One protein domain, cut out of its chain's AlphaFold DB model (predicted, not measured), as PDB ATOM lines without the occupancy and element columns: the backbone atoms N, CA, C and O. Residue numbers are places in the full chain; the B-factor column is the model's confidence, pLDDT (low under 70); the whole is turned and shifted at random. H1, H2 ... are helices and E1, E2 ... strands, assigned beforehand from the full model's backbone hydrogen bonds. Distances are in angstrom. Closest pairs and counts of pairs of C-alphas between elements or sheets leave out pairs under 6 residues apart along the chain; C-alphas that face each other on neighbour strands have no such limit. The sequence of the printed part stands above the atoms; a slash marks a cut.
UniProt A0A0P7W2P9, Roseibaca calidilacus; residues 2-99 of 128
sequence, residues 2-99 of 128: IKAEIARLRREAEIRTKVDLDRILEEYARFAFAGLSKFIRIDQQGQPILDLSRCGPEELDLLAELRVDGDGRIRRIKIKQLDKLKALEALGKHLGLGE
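Overview. This is residues 2 to 99 of the 128 residues of a protein of Roseibaca calidilacus (UniProt A0A0P7W2P9). What shape does this model have? Two antiparallel hairpins, E3 with E4 and E1 with E2, make one end of a long, slender body, and H2 and H5 pack on each other to make the other end of that body. Beyond H2, an arm formed by most of H1 sticks out, with residues 2 to 9 and 12 to 19 standing free. What is it made of, and how large is it? The printed part has 98 residues, with five named helices and four named strands in the order H1 H2 H3 E1 E2 H4 E3 E4 H5, of mixed class. It is only just extended, close to loose, with a radius of gyration of the C-alphas of 19.2 A and spans of 65 by 33 by 20 A.

Along the chain. Where are the strands? E3 is residues 63 to 68, 13.3 A long, from C-alpha 63 at (66.600, 15.751, 44.560), and E4 is residues 77 to 81, 12.4 A long. E1 is residues 40 to 42 and E2 residues 48 to 50. Where are the helices? H2 is residues 21 to 33, 18.1 A long, and H5 residues 84 to 94, 15.4 A long, ending at C-alpha 94 at (81.081, 17.652, 24.538). H1 is residues 2 to 17, 22.8 A long, beginning at C-alpha 2 at (76.876, 35.400, 9.429). H3 is residues 36 to 39, and H4 is residues 57 to 60.

Arrangement. How are the strands paired? E3 and E4 are an antiparallel hairpin at 174 degrees, with N 64 and O 80 within hydrogen-bond range at 2.8 A. E1 and E2 are an antiparallel hairpin at 142 degrees, with N 41 and O 49 at 2.8 A and N 49 and O 41 at 2.7 A. Where do the hairpins come closest? The closest C-alphas of E2 and E4, those of Leu 50 and Ile 77, are 7.2 A apart. How do the helices stand? H2 and H5 touch, the closest C-alphas being those of Ala 32 and Lys 84 at 4.8 A, and run opposite ways at a steep tilt of 39 degrees. H1, H3 and H4 touch no helix. In H1, H2 and H5 every O i to N i+4 pair is within hydrogen-bond range, while H3 and H4 are too short for such a pair.

Size, cuts and confidence. How far does it reach? The two C-alphas farthest apart, those of Ile 2 and Gln 45, are 65.8 A apart. Is there a cut or a long link? The printed part has no cut, and no link is long. Where is confidence low? The mean pLDDT of the printed part is 77.6, and residues 67 to 82 and 98 to 99 are under 70.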
ATOM      1  N   ILE A   2      77.789  36.239   8.613       85.44
ATOM      2  CA  ILE A   2      76.876  35.400   9.429       85.44
ATOM      3  C   ILE A   2      77.527  34.812  10.702       85.44
ATOM      4  O   ILE A   2      76.959  34.920  11.783       85.44
ATOM      5  N   LYS A   3      78.738  34.236  10.617       86.62
ATOM      6  CA  LYS A   3      79.435  33.669  11.796       86.62
ATOM      7  C   LYS A   3      79.712  34.703  12.898       86.62
ATOM      8  O   LYS A   3      79.625  34.367  14.073       86.62
ATOM      9  N   ALA A   4      80.037  35.938  12.514       90.56
ATOM     10  CA  ALA A   4      80.315  37.019  13.458       90.56
ATOM     11  C   ALA A   4      79.038  37.464  14.184       90.56
ATOM     12  O   ALA A   4      79.061  37.668  15.392       90.56
ATOM     13  N   GLU A   5      77.916  37.522  13.465       89.56
ATOM     14  CA  GLU A   5      76.620  37.871  14.050       89.56
ATOM     15  C   GLU A   5      76.117  36.794  15.023       89.56
ATOM     16  O   GLU A   5      75.666  37.108  16.122       89.56
ATOM     17  N   ILE A   6      76.294  35.510  14.688       88.50
ATOM     18  CA  ILE A   6      75.993  34.398  15.605       88.50
ATOM     19  C   ILE A   6      76.851  34.484  16.876       88.50
ATOM     20  O   ILE A   6      76.343  34.269  17.974       88.50
ATOM     21  N   ALA A   7      78.143  34.802  16.746       88.44
ATOM     22  CA  ALA A   7      79.033  34.953  17.896       88.44
ATOM     23  C   ALA A   7      78.622  36.132  18.795       88.44
ATOM     24  O   ALA A   7      78.624  35.994  20.017       88.44
ATOM     25  N   ARG A   8      78.211  37.263  18.203       91.62
ATOM     26  CA  ARG A   8      77.696  38.428  18.937       91.62
ATOM     27  C   ARG A   8      76.451  38.071  19.749       91.62
ATOM     28  O   ARG A   8      76.424  38.313  20.952       91.62
ATOM     29  N   LEU A   9      75.465  37.437  19.112       88.44
ATOM     30  CA  LEU A   9      74.216  37.035  19.765       88.44
ATOM     31  C   LEU A   9      74.441  36.022  20.898       88.44
ATOM     32  O   LEU A   9      73.789  36.114  21.937       88.44
ATOM     33  N   ARG A  10      75.380  35.080  20.731       81.38
ATOM     34  CA  ARG A  10      75.773  34.145  21.801       81.38
ATOM     35  C   ARG A  10      76.366  34.880  22.997       81.38
ATOM     36  O   ARG A  10      75.917  34.664  24.116       81.38
ATOM     37  N   ARG A  11      77.290  35.809  22.750       82.38
ATOM     38  CA  ARG A  11      77.937  36.587  23.810       82.38
ATOM     39  C   ARG A  11      76.954  37.478  24.568       82.38
ATOM     40  O   ARG A  11      77.031  37.592  25.786       82.38
ATOM     41  N   GLU A  12      75.998  38.089  23.872       85.50
ATOM     42  CA  GLU A  12      74.920  38.857  24.511       85.50
ATOM     43  C   GLU A  12      74.015  37.976  25.379       85.50
ATOM     44  O   GLU A  12      73.598  38.396  26.462       85.50
ATOM     45  N   ALA A  13      73.734  36.747  24.937       75.69
ATOM     46  CA  ALA A  13      72.992  35.781  25.734       75.69
ATOM     47  C   ALA A  13      73.772  35.376  26.995       75.69
ATOM     48  O   ALA A  13      73.201  35.466  28.078       75.69
ATOM     49  N   GLU A  14      75.055  35.022  26.864       83.06
ATOM     50  CA  GLU A  14      75.955  34.671  27.978       83.06
ATOM     51  C   GLU A  14      76.019  35.789  29.029       83.06
ATOM     52  O   GLU A  14      75.857  35.538  30.221       83.06
ATOM     53  N   ILE A  15      76.177  37.047  28.597       82.19
ATOM     54  CA  ILE A  15      76.232  38.207  29.500       82.19
ATOM     55  C   ILE A  15      74.906  38.389  30.248       82.19
ATOM     56  O   ILE A  15      74.902  38.641  31.454       82.19
ATOM     57  N   ARG A  16      73.770  38.275  29.548       84.75
ATOM     58  CA  ARG A  16      72.442  38.485  30.140       84.75
ATOM     59  C   ARG A  16      72.069  37.384  31.130       84.75
ATOM     60  O   ARG A  16      71.439  37.682  32.143       84.75
ATOM     61  N   THR A  17      72.407  36.131  30.831       80.94
ATOM     62  CA  THR A  17      72.071  34.982  31.685       80.94
ATOM     63  C   THR A  17      73.115  34.724  32.763       80.94
ATOM     64  O   THR A  17      72.780  34.092  33.760       80.94
ATOM     65  N   LYS A  18      74.354  35.207  32.586       83.25
ATOM     66  CA  LYS A  18      75.529  34.811  33.382       83.25
ATOM     67  C   LYS A  18      75.747  33.293  33.384       83.25
ATOM     68  O   LYS A  18      76.248  32.735  34.356       83.25
ATOM     69  N   VAL A  19      75.321  32.630  32.312       77.94
ATOM     70  CA  VAL A  19      75.490  31.193  32.106       77.94
ATOM     71  C   VAL A  19      76.308  31.019  30.839       77.94
ATOM     72  O   VAL A  19      75.826  31.319  29.746       77.94
ATOM     73  N   ASP A  20      77.534  30.544  31.010       85.00
ATOM     74  CA  ASP A  20      78.433  30.154  29.934       85.00
ATOM     75  C   ASP A  20      78.543  28.623  29.839       85.00
ATOM     76  O   ASP A  20      77.880  27.866  30.559       85.00
ATOM     77  N   LEU A  21      79.341  28.162  28.875       79.19
ATOM     78  CA  LEU A  21      79.545  26.739  28.638       79.19
ATOM     79  C   LEU A  21      80.183  26.047  29.845       79.19
ATOM     80  O   LEU A  21      79.738  24.961  30.210       79.19
ATOM     81  N   ASP A  22      81.169  26.679  30.478       85.25
ATOM     82  CA  ASP A  22      81.876  26.115  31.627       85.25
ATOM     83  C   ASP A  22      80.914  25.904  32.795       85.25
ATOM     84  O   ASP A  22      80.848  24.807  33.355       85.25
ATOM     85  N   ARG A  23      80.052  26.888  33.072       85.38
ATOM     86  CA  ARG A  23      79.015  26.761  34.093       85.38
ATOM     87  C   ARG A  23      78.052  25.615  33.795       85.38
ATOM     88  O   ARG A  23      77.698  24.866  34.697       85.38
ATOM     89  N   ILE A  24      77.631  25.442  32.542       85.56
ATOM     90  CA  ILE A  24      76.752  24.326  32.148       85.56
ATOM     91  C   ILE A  24      77.449  22.973  32.359       85.56
ATOM     92  O   ILE A  24      76.821  22.023  32.831       85.56
ATOM     93  N   LEU A  25      78.738  22.872  32.029       85.88
ATOM     94  CA  LEU A  25      79.518  21.647  32.213       85.88
ATOM     95  C   LEU A  25      79.717  21.314  33.695       85.88
ATOM     96  O   LEU A  25      79.581  20.149  34.068       85.88
ATOM     97  N   GLU A  26      79.968  22.314  34.541       88.06
ATOM     98  CA  GLU A  26      80.027  22.153  35.999       88.06
ATOM     99  C   GLU A  26      78.713  21.605  36.564       88.06
ATOM    100  O   GLU A  26      78.718  20.655  37.351       88.06
ATOM    101  N   GLU A  27      77.578  22.170  36.144       86.44
ATOM    102  CA  GLU A  27      76.248  21.705  36.545       86.44
ATOM    103  C   GLU A  27      76.031  20.248  36.113       86.44
ATOM    104  O   GLU A  27      75.699  19.394  36.939       86.44
ATOM    105  N   TYR A  28      76.293  19.924  34.841       85.25
ATOM    106  CA  TYR A  28      76.172  18.554  34.342       85.25
ATOM    107  C   TYR A  28      77.077  17.576  35.089       85.25
ATOM    108  O   TYR A  28      76.623  16.486  35.439       85.25
ATOM    109  N   ALA A  29      78.329  17.949  35.365       84.62
ATOM    110  CA  ALA A  29      79.260  17.124  36.126       84.62
ATOM    111  C   ALA A  29      78.742  16.878  37.546       84.62
ATOM    112  O   ALA A  29      78.769  15.738  38.021       84.62
ATOM    113  N   ARG A  30      78.187  17.902  38.203       83.94
ATOM    114  CA  ARG A  30      77.594  17.755  39.536       83.94
ATOM    115  C   ARG A  30      76.461  16.734  39.537       83.94
ATOM    116  O   ARG A  30      76.485  15.805  40.341       83.94
ATOM    117  N   PHE A  31      75.511  16.838  38.605       81.31
ATOM    118  CA  PHE A  31      74.420  15.862  38.491       81.31
ATOM    119  C   PHE A  31      74.920  14.460  38.125       81.31
ATOM    120  O   PHE A  31      74.443  13.466  38.681       81.31
ATOM    121  N   ALA A  32      75.883  14.375  37.206       82.75
ATOM    122  CA  ALA A  32      76.449  13.127  36.714       82.75
ATOM    123  C   ALA A  32      77.195  12.346  37.807       82.75
ATOM    124  O   ALA A  32      77.058  11.125  37.916       82.75
ATOM    125  N   PHE A  33      77.964  13.038  38.646       82.62
ATOM    126  CA  PHE A  33      78.841  12.412  39.636       82.62
ATOM    127  C   PHE A  33      78.295  12.434  41.064       82.62
ATOM    128  O   PHE A  33      78.853  11.766  41.932       82.62
ATOM    129  N   ALA A  34      77.156  13.082  41.307       81.19
ATOM    130  CA  ALA A  34      76.466  12.970  42.582       81.19
ATOM    131  C   ALA A  34      76.045  11.522  42.894       81.19
ATOM    132  O   ALA A  34      75.560  10.776  42.027       81.19
ATOM    133  N   GLY A  35      76.236  11.139  44.159       77.56
ATOM    134  CA  GLY A  35      75.884   9.836  44.714       77.56
ATOM    135  C   GLY A  35      74.837   9.960  45.816       77.56
ATOM    136  O   GLY A  35      74.931  10.824  46.684       77.56
ATOM    137  N   LEU A  36      73.851   9.059  45.810       73.38
ATOM    138  CA  LEU A  36      72.747   9.089  46.774       73.38
ATOM    139  C   LEU A  36      73.120   8.591  48.181       73.38
ATOM    140  O   LEU A  36      72.349   8.762  49.123       73.38
ATOM    141  N   SER A  37      74.301   7.992  48.345       77.69
ATOM    142  CA  SER A  37      74.781   7.453  49.623       77.69
ATOM    143  C   SER A  37      74.897   8.512  50.722       77.69
ATOM    144  O   SER A  37      74.759   8.179  51.892       77.69
ATOM    145  N   LYS A  38      75.098   9.787  50.364       78.88
ATOM    146  CA  LYS A  38      75.174  10.893  51.329       78.88
ATOM    147  C   LYS A  38      73.837  11.168  52.032       78.88
ATOM    148  O   LYS A  38      73.854  11.658  53.153       78.88
ATOM    149  N   PHE A  39      72.708  10.824  51.405       78.06
ATOM    150  CA  PHE A  39      71.364  11.067  51.946       78.06
ATOM    151  C   PHE A  39      70.835   9.905  52.793       78.06
ATOM    152  O   PHE A  39      69.768  10.022  53.388       78.06
ATOM    153  N   ILE A  40      71.521   8.758  52.813       80.56
ATOM    154  CA  ILE A  40      71.004   7.524  53.408       80.56
ATOM    155  C   ILE A  40      71.991   7.007  54.449       80.56
ATOM    156  O   ILE A  40      73.147   6.718  54.147       80.56
ATOM    157  N   ARG A  41      71.509   6.815  55.675       83.75
ATOM    158  CA  ARG A  41      72.220   6.109  56.741       83.75
ATOM    159  C   ARG A  41      71.561   4.762  56.984       83.75
ATOM    160  O   ARG A  41      70.344   4.667  56.979       83.75
ATOM    161  N   ILE A  42      72.354   3.731  57.233       83.62
ATOM    162  CA  ILE A  42      71.840   2.433  57.671       83.62
ATOM    163  C   ILE A  42      71.879   2.393  59.202       83.62
ATOM    164  O   ILE A  42      72.900   2.744  59.799       83.62
ATOM    165  N   ASP A  43      70.774   2.020  59.840       82.88
ATOM    166  CA  ASP A  43      70.738   1.822  61.291       82.88
ATOM    167  C   ASP A  43      71.276   0.448  61.721       82.88
ATOM    168  O   ASP A  43      71.691  -0.379  60.910       82.88
ATOM    169  N   GLN A  44      71.275   0.190  63.030       87.06
ATOM    170  CA  GLN A  44      71.772  -1.070  63.599       87.06
ATOM    171  C   GLN A  44      70.958  -2.302  63.160       87.06
ATOM    172  O   GLN A  44      71.427  -3.426  63.306       87.06
ATOM    173  N   GLN A  45      69.751  -2.100  62.630       85.44
ATOM    174  CA  GLN A  45      68.837  -3.142  62.160       85.44
ATOM    175  C   GLN A  45      68.893  -3.299  60.631       85.44
ATOM    176  O   GLN A  45      68.116  -4.065  60.057       85.44
ATOM    177  N   GLY A  46      69.808  -2.590  59.960       81.50
ATOM    178  CA  GLY A  46      69.961  -2.636  58.510       81.50
ATOM    179  C   GLY A  46      68.921  -1.812  57.748       81.50
ATOM    180  O   GLY A  46      68.834  -1.945  56.528       81.50
ATOM    181  N   GLN A  47      68.128  -0.978  58.427       78.12
ATOM    182  CA  GLN A  47      67.096  -0.172  57.780       78.12
ATOM    183  C   GLN A  47      67.678   1.147  57.251       78.12
ATOM    184  O   GLN A  47      68.443   1.812  57.959       78.12
ATOM    185  N   PRO A  48      67.327   1.556  56.018       76.94
ATOM    186  CA  PRO A  48      67.726   2.846  55.480       76.94
ATOM    187  C   PRO A  48      66.922   3.981  56.128       76.94
ATOM    188  O   PRO A  48      65.695   4.020  56.071       76.94
ATOM    189  N   ILE A  49      67.640   4.941  56.694       78.88
ATOM    190  CA  ILE A  49      67.140   6.188  57.264       78.88
ATOM    191  C   ILE A  49      67.581   7.332  56.354       78.88
ATOM    192  O   ILE A  49      68.763   7.445  56.024       78.88
ATOM    193  N   LEU A  50      66.640   8.197  55.972       78.69
ATOM    194  CA  LEU A  50      66.966   9.446  55.290       78.69
ATOM    195  C   LEU A  50      67.654  10.376  56.289       78.69
ATOM    196  O   LEU A  50      67.066  10.723  57.313       78.69
ATOM    197  N   ASP A  51      68.874  10.792  55.984       80.00
ATOM    198  CA  ASP A  51      69.646  11.720  56.800       80.00
ATOM    199  C   ASP A  51      70.094  12.899  55.934       80.00
ATOM    200  O   ASP A  51      71.064  12.815  55.184       80.00
ATOM    201  N   LEU A  52      69.346  13.998  56.026       80.06
ATOM    202  CA  LEU A  52      69.645  15.247  55.320       80.06
ATOM    203  C   LEU A  52      70.467  16.220  56.177       80.06
ATOM    204  O   LEU A  52      70.778  17.315  55.723       80.06
ATOM    205  N   SER A  53      70.837  15.844  57.410       82.00
ATOM    206  CA  SER A  53      71.508  16.752  58.357       82.00
ATOM    207  C   SER A  53      72.888  17.220  57.885       82.00
ATOM    208  O   SER A  53      73.412  18.215  58.379       82.00
ATOM    209  N   ARG A  54      73.479  16.500  56.924       80.50
ATOM    210  CA  ARG A  54      74.804  16.765  56.343       80.50
ATOM    211  C   ARG A  54      74.737  17.313  54.916       80.50
ATOM    212  O   ARG A  54      75.769  17.382  54.245       80.50
ATOM    213  N   CYS A  55      73.540  17.630  54.432       81.25
ATOM    214  CA  CYS A  55      73.313  18.136  53.085       81.25
ATOM    215  C   CYS A  55      73.245  19.661  53.120       81.25
ATOM    216  O   CYS A  55      72.457  20.238  53.868       81.25
ATOM    217  N   GLY A  56      74.078  20.305  52.312       83.62
ATOM    218  CA  GLY A  56      73.936  21.707  51.975       83.62
ATOM    219  C   GLY A  56      72.867  21.913  50.893       83.62
ATOM    220  O   GLY A  56      72.366  20.943  50.314       83.62
ATOM    221  N   PRO A  57      72.521  23.178  50.601       81.12
ATOM    222  CA  PRO A  57      71.505  23.521  49.604       81.12
ATOM    223  C   PRO A  57      71.769  22.883  48.234       81.12
ATOM    224  O   PRO A  57      70.885  22.246  47.673       81.12
ATOM    225  N   GLU A  58      73.015  22.938  47.760       78.88
ATOM    226  CA  GLU A  58      73.397  22.430  46.435       78.88
ATOM    227  C   GLU A  58      73.162  20.927  46.260       78.88
ATOM    228  O   GLU A  58      72.908  20.462  45.151       78.88
ATOM    229  N   GLU A  59      73.254  20.142  47.336       78.19
ATOM    230  CA  GLU A  59      72.997  18.704  47.265       78.19
ATOM    231  C   GLU A  59      71.513  18.376  47.368       78.19
ATOM    232  O   GLU A  59      71.065  17.380  46.799       78.19
ATOM    233  N   LEU A  60      70.746  19.205  48.075       79.44
ATOM    234  CA  LEU A  60      69.293  19.075  48.137       79.44
ATOM    235  C   LEU A  60      68.651  19.419  46.789       79.44
ATOM    236  O   LEU A  60      67.704  18.743  46.393       79.44
ATOM    237  N   ASP A  61      69.222  20.368  46.046       79.12
ATOM    238  CA  ASP A  61      68.781  20.741  44.694       79.12
ATOM    239  C   ASP A  61      68.929  19.598  43.667       79.12
ATOM    240  O   ASP A  61      68.330  19.625  42.591       79.12
ATOM    241  N   LEU A  62      69.689  18.546  43.998       74.38
ATOM    242  CA  LEU A  62      69.816  17.343  43.167       74.38
ATOM    243  C   LEU A  62      68.607  16.400  43.275       74.38
ATOM    244  O   LEU A  62      68.462  15.479  42.459       74.38
ATOM    245  N   LEU A  63      67.765  16.585  44.295       76.06
ATOM    246  CA  LEU A  63      66.600  15.751  44.560       76.06
ATOM    247  C   LEU A  63      65.433  16.209  43.677       76.06
ATOM    248  O   LEU A  63      64.878  17.286  43.861       76.06
ATOM    249  N   ALA A  64      65.009  15.364  42.739       71.62
ATOM    250  CA  ALA A  64      63.868  15.662  41.874       71.62
ATOM    251  C   ALA A  64      62.517  15.420  42.571       71.62
ATOM    252  O   ALA A  64      61.506  16.019  42.218       71.62
ATOM    253  N   GLU A  65      62.476  14.495  43.532       72.38
ATOM    254  CA  GLU A  65      61.275  14.164  44.299       72.38
ATOM    255  C   GLU A  65      61.689  13.547  45.639       72.38
ATOM    256  O   GLU A  65      62.530  12.644  45.664       72.38
ATOM    257  N   LEU A  66      61.069  14.007  46.733       72.25
ATOM    258  CA  LEU A  66      61.171  13.412  48.062       72.25
ATOM    259  C   LEU A  66      59.760  13.113  48.579       72.25
ATOM    260  O   LEU A  66      58.956  14.023  48.765       72.25
ATOM    261  N   ARG A  67      59.463  11.834  48.826       69.88
ATOM    262  CA  ARG A  67      58.243  11.408  49.526       69.88
ATOM    263  C   ARG A  67      58.597  10.737  50.838       69.88
ATOM    264  O   ARG A  67      59.485   9.884  50.872       69.88
ATOM    265  N   VAL A  68      57.869  11.117  51.882       67.62
ATOM    266  CA  VAL A  68      57.981  10.553  53.223       67.62
ATOM    267  C   VAL A  68      56.595  10.063  53.626       67.62
ATOM    268  O   VAL A  68      55.724  10.869  53.932       67.62
ATOM    269  N   ASP A  69      56.399   8.745  53.604       65.00
ATOM    270  CA  ASP A  69      55.157   8.108  54.050       65.00
ATOM    271  C   ASP A  69      55.366   7.477  55.443       65.00
ATOM    272  O   ASP A  69      56.228   6.599  55.602       65.00
ATOM    273  N   GLY A  70      54.576   7.897  56.444       59.31
ATOM    274  CA  GLY A  70      54.451   7.217  57.744       59.31
ATOM    275  C   GLY A  70      54.270   8.112  58.982       59.31
ATOM    276  O   GLY A  70      54.706   9.261  59.013       59.31
ATOM    277  N   ASP A  71      53.701   7.524  60.042       54.22
ATOM    278  CA  ASP A  71      53.472   8.120  61.371       54.22
ATOM    279  C   ASP A  71      54.777   8.209  62.195       54.22
ATOM    280  O   ASP A  71      54.955   7.543  63.215       54.22
ATOM    281  N   GLY A  72      55.764   8.968  61.712       51.56
ATOM    282  CA  GLY A  72      57.028   9.211  62.428       51.56
ATOM    283  C   GLY A  72      58.098   8.115  62.298       51.56
ATOM    284  O   GLY A  72      59.181   8.250  62.863       51.56
ATOM    285  N   ARG A  73      57.850   7.049  61.523       51.31
ATOM    286  CA  ARG A  73      58.874   6.071  61.106       51.31
ATOM    287  C   ARG A  73      58.882   5.943  59.588       51.31
ATOM    288  O   ARG A  73      57.898   5.514  58.993       51.31
ATOM    289  N   ILE A  74      60.006   6.321  58.986       55.53
ATOM    290  CA  ILE A  74      60.249   6.312  57.541       55.53
ATOM    291  C   ILE A  74      60.135   4.868  57.027       55.53
ATOM    292  O   ILE A  74      60.972   4.036  57.360       55.53
ATOM    293  N   ARG A  75      59.101   4.546  56.236       58.88
ATOM    294  CA  ARG A  75      58.922   3.189  55.669       58.88
ATOM    295  C   ARG A  75      59.272   3.084  54.189       58.88
ATOM    296  O   ARG A  75      59.544   1.988  53.703       58.88
ATOM    297  N   ARG A  76      59.271   4.198  53.454       55.88
ATOM    298  CA  ARG A  76      59.645   4.221  52.038       55.88
ATOM    299  C   ARG A  76      60.145   5.607  51.655       55.88
ATOM    300  O   ARG A  76      59.382   6.563  51.674       55.88
ATOM    301  N   ILE A  77      61.421   5.696  51.294       60.44
ATOM    302  CA  ILE A  77      62.012   6.898  50.706       60.44
ATOM    303  C   ILE A  77      62.108   6.634  49.211       60.44
ATOM    304  O   ILE A  77      62.801   5.709  48.785       60.44
ATOM    305  N   LYS A  78      61.416   7.436  48.403       62.69
ATOM    306  CA  LYS A  78      61.662   7.474  46.963       62.69
ATOM    307  C   LYS A  78      62.463   8.727  46.666       62.69
ATOM    308  O   LYS A  78      61.908   9.816  46.726       62.69
ATOM    309  N   ILE A  79      63.742   8.546  46.355       63.28
ATOM    310  CA  ILE A  79      64.587   9.608  45.816       63.28
ATOM    311  C   ILE A  79      64.673   9.391  44.313       63.28
ATOM    312  O   ILE A  79      65.116   8.335  43.859       63.28
ATOM    313  N   LYS A  80      64.243  10.381  43.535       67.94
ATOM    314  CA  LYS A  80      64.611  10.471  42.122       67.94
ATOM    315  C   LYS A  80      65.741  11.481  42.006       67.94
ATOM    316  O   LYS A  80      65.563  12.630  42.392       67.94
ATOM    317  N   GLN A  81      66.887  11.055  41.495       66.19
ATOM    318  CA  GLN A  81      67.922  11.981  41.043       66.19
ATOM    319  C   GLN A  81      67.501  12.551  39.682       66.19
ATOM    320  O   GLN A  81      66.766  11.889  38.939       66.19
ATOM    321  N   LEU A  82      67.970  13.754  39.343       65.31
ATOM    322  CA  LEU A  82      67.941  14.223  37.954       65.31
ATOM    323  C   LEU A  82      68.577  13.171  37.024       65.31
ATOM    324  O   LEU A  82      69.399  12.367  37.466       65.31
ATOM    325  N   ASP A  83      68.184  13.153  35.749       75.50
ATOM    326  CA  ASP A  83      68.557  12.109  34.784       75.50
ATOM    327  C   ASP A  83      70.079  12.072  34.522       75.50
ATOM    328  O   ASP A  83      70.614  12.690  33.601       75.50
ATOM    329  N   LYS A  84      70.786  11.343  35.391       75.19
ATOM    330  CA  LYS A  84      72.244  11.189  35.428       75.19
ATOM    331  C   LYS A  84      72.802  10.642  34.118       75.19
ATOM    332  O   LYS A  84      73.897  11.027  33.719       75.19
ATOM    333  N   LEU A  85      72.045   9.782  33.433       78.88
ATOM    334  CA  LEU A  85      72.441   9.236  32.136       78.88
ATOM    335  C   LEU A  85      72.459  10.328  31.066       78.88
ATOM    336  O   LEU A  85      73.450  10.446  30.352       78.88
ATOM    337  N   LYS A  86      71.435  11.190  31.017       81.94
ATOM    338  CA  LYS A  86      71.422  12.340  30.096       81.94
ATOM    339  C   LYS A  86      72.550  13.332  30.375       81.94
ATOM    340  O   LYS A  86      73.130  13.868  29.434       81.94
ATOM    341  N   ALA A  87      72.874  13.571  31.646       82.50
ATOM    342  CA  ALA A  87      73.988  14.444  32.018       82.50
ATOM    343  C   ALA A  87      75.338  13.894  31.526       82.50
ATOM    344  O   ALA A  87      76.114  14.615  30.901       82.50
ATOM    345  N   LEU A  88      75.591  12.601  31.744       79.69
ATOM    346  CA  LEU A  88      76.796  11.923  31.259       79.69
ATOM    347  C   LEU A  88      76.871  11.884  29.728       79.69
ATOM    348  O   LEU A  88      77.945  12.072  29.166       79.69
ATOM    349  N   GLU A  89      75.742  11.682  29.048       83.00
ATOM    350  CA  GLU A  89      75.673  11.703  27.586       83.00
ATOM    351  C   GLU A  89      76.018  13.089  27.018       83.00
ATOM    352  O   GLU A  89      76.787  13.192  26.061       83.00
ATOM    353  N   ALA A  90      75.495  14.164  27.618       83.81
ATOM    354  CA  ALA A  90      75.807  15.536  27.222       83.81
ATOM    355  C   ALA A  90      77.302  15.856  27.398       83.81
ATOM    356  O   ALA A  90      77.926  16.407  26.488       83.81
ATOM    357  N   LEU A  91      77.894  15.443  28.526       79.94
ATOM    358  CA  LEU A  91      79.333  15.578  28.778       79.94
ATOM    359  C   LEU A  91      80.162  14.755  27.785       79.94
ATOM    360  O   LEU A  91      81.112  15.267  27.203       79.94
ATOM    361  N   GLY A  92      79.777  13.503  27.531       80.00
ATOM    362  CA  GLY A  92      80.440  12.644  26.551       80.00
ATOM    363  C   GLY A  92      80.406  13.241  25.144       80.00
ATOM    364  O   GLY A  92      81.428  13.265  24.468       80.00
ATOM    365  N   LYS A  93      79.269  13.805  24.719       83.31
ATOM    366  CA  LYS A  93      79.145  14.526  23.440       83.31
ATOM    367  C   LYS A  93      80.062  15.746  23.375       83.31
ATOM    368  O   LYS A  93      80.704  15.951  22.349       83.31
ATOM    369  N   HIS A  94      80.160  16.518  24.457       80.44
ATOM    370  CA  HIS A  94      81.081  17.652  24.538       80.44
ATOM    371  C   HIS A  94      82.554  17.216  24.433       80.44
ATOM    372  O   HIS A  94      83.341  17.869  23.754       80.44
ATOM    373  N   LEU A  95      82.902  16.072  25.029       76.00
ATOM    374  CA  LEU A  95      84.240  15.470  24.980       76.00
ATOM    375  C   LEU A  95      84.518  14.662  23.696       76.00
ATOM    376  O   LEU A  95      85.602  14.102  23.548       76.00
ATOM    377  N   GLY A  96      83.559  14.575  22.769       76.00
ATOM    378  CA  GLY A  96      83.715  13.837  21.511       76.00
ATOM    379  C   GLY A  96      83.592  12.310  21.622       76.00
ATOM    380  O   GLY A  96      84.079  11.603  20.749       76.00
ATOM    381  N   LEU A  97      82.935  11.787  22.662       74.12
ATOM    382  CA  LEU A  97      82.744  10.348  22.925       74.12
ATOM    383  C   LEU A  97      81.501   9.728  22.247       74.12
ATOM    384  O   LEU A  97      81.212   8.553  22.458       74.12
ATOM    385  N   GLY A  98      80.733  10.512  21.480       64.50
ATOM    386  CA  GLY A  98      79.513  10.070  20.782       64.50
ATOM    387  C   GLY A  98      79.764   9.400  19.422       64.50
ATOM    388  O   GLY A  98      80.908   9.219  19.021       64.50
ATOM    389  N   GLU A  99      78.686   9.080  18.690       56.69
ATOM    390  CA  GLU A  99      78.608   8.228  17.473       56.69
ATOM    391  C   GLU A  99      79.526   8.575  16.275       56.69
ATOM    392  O   GLU A  99      79.502   7.883  15.263       56.69
TER     393      GLU A  99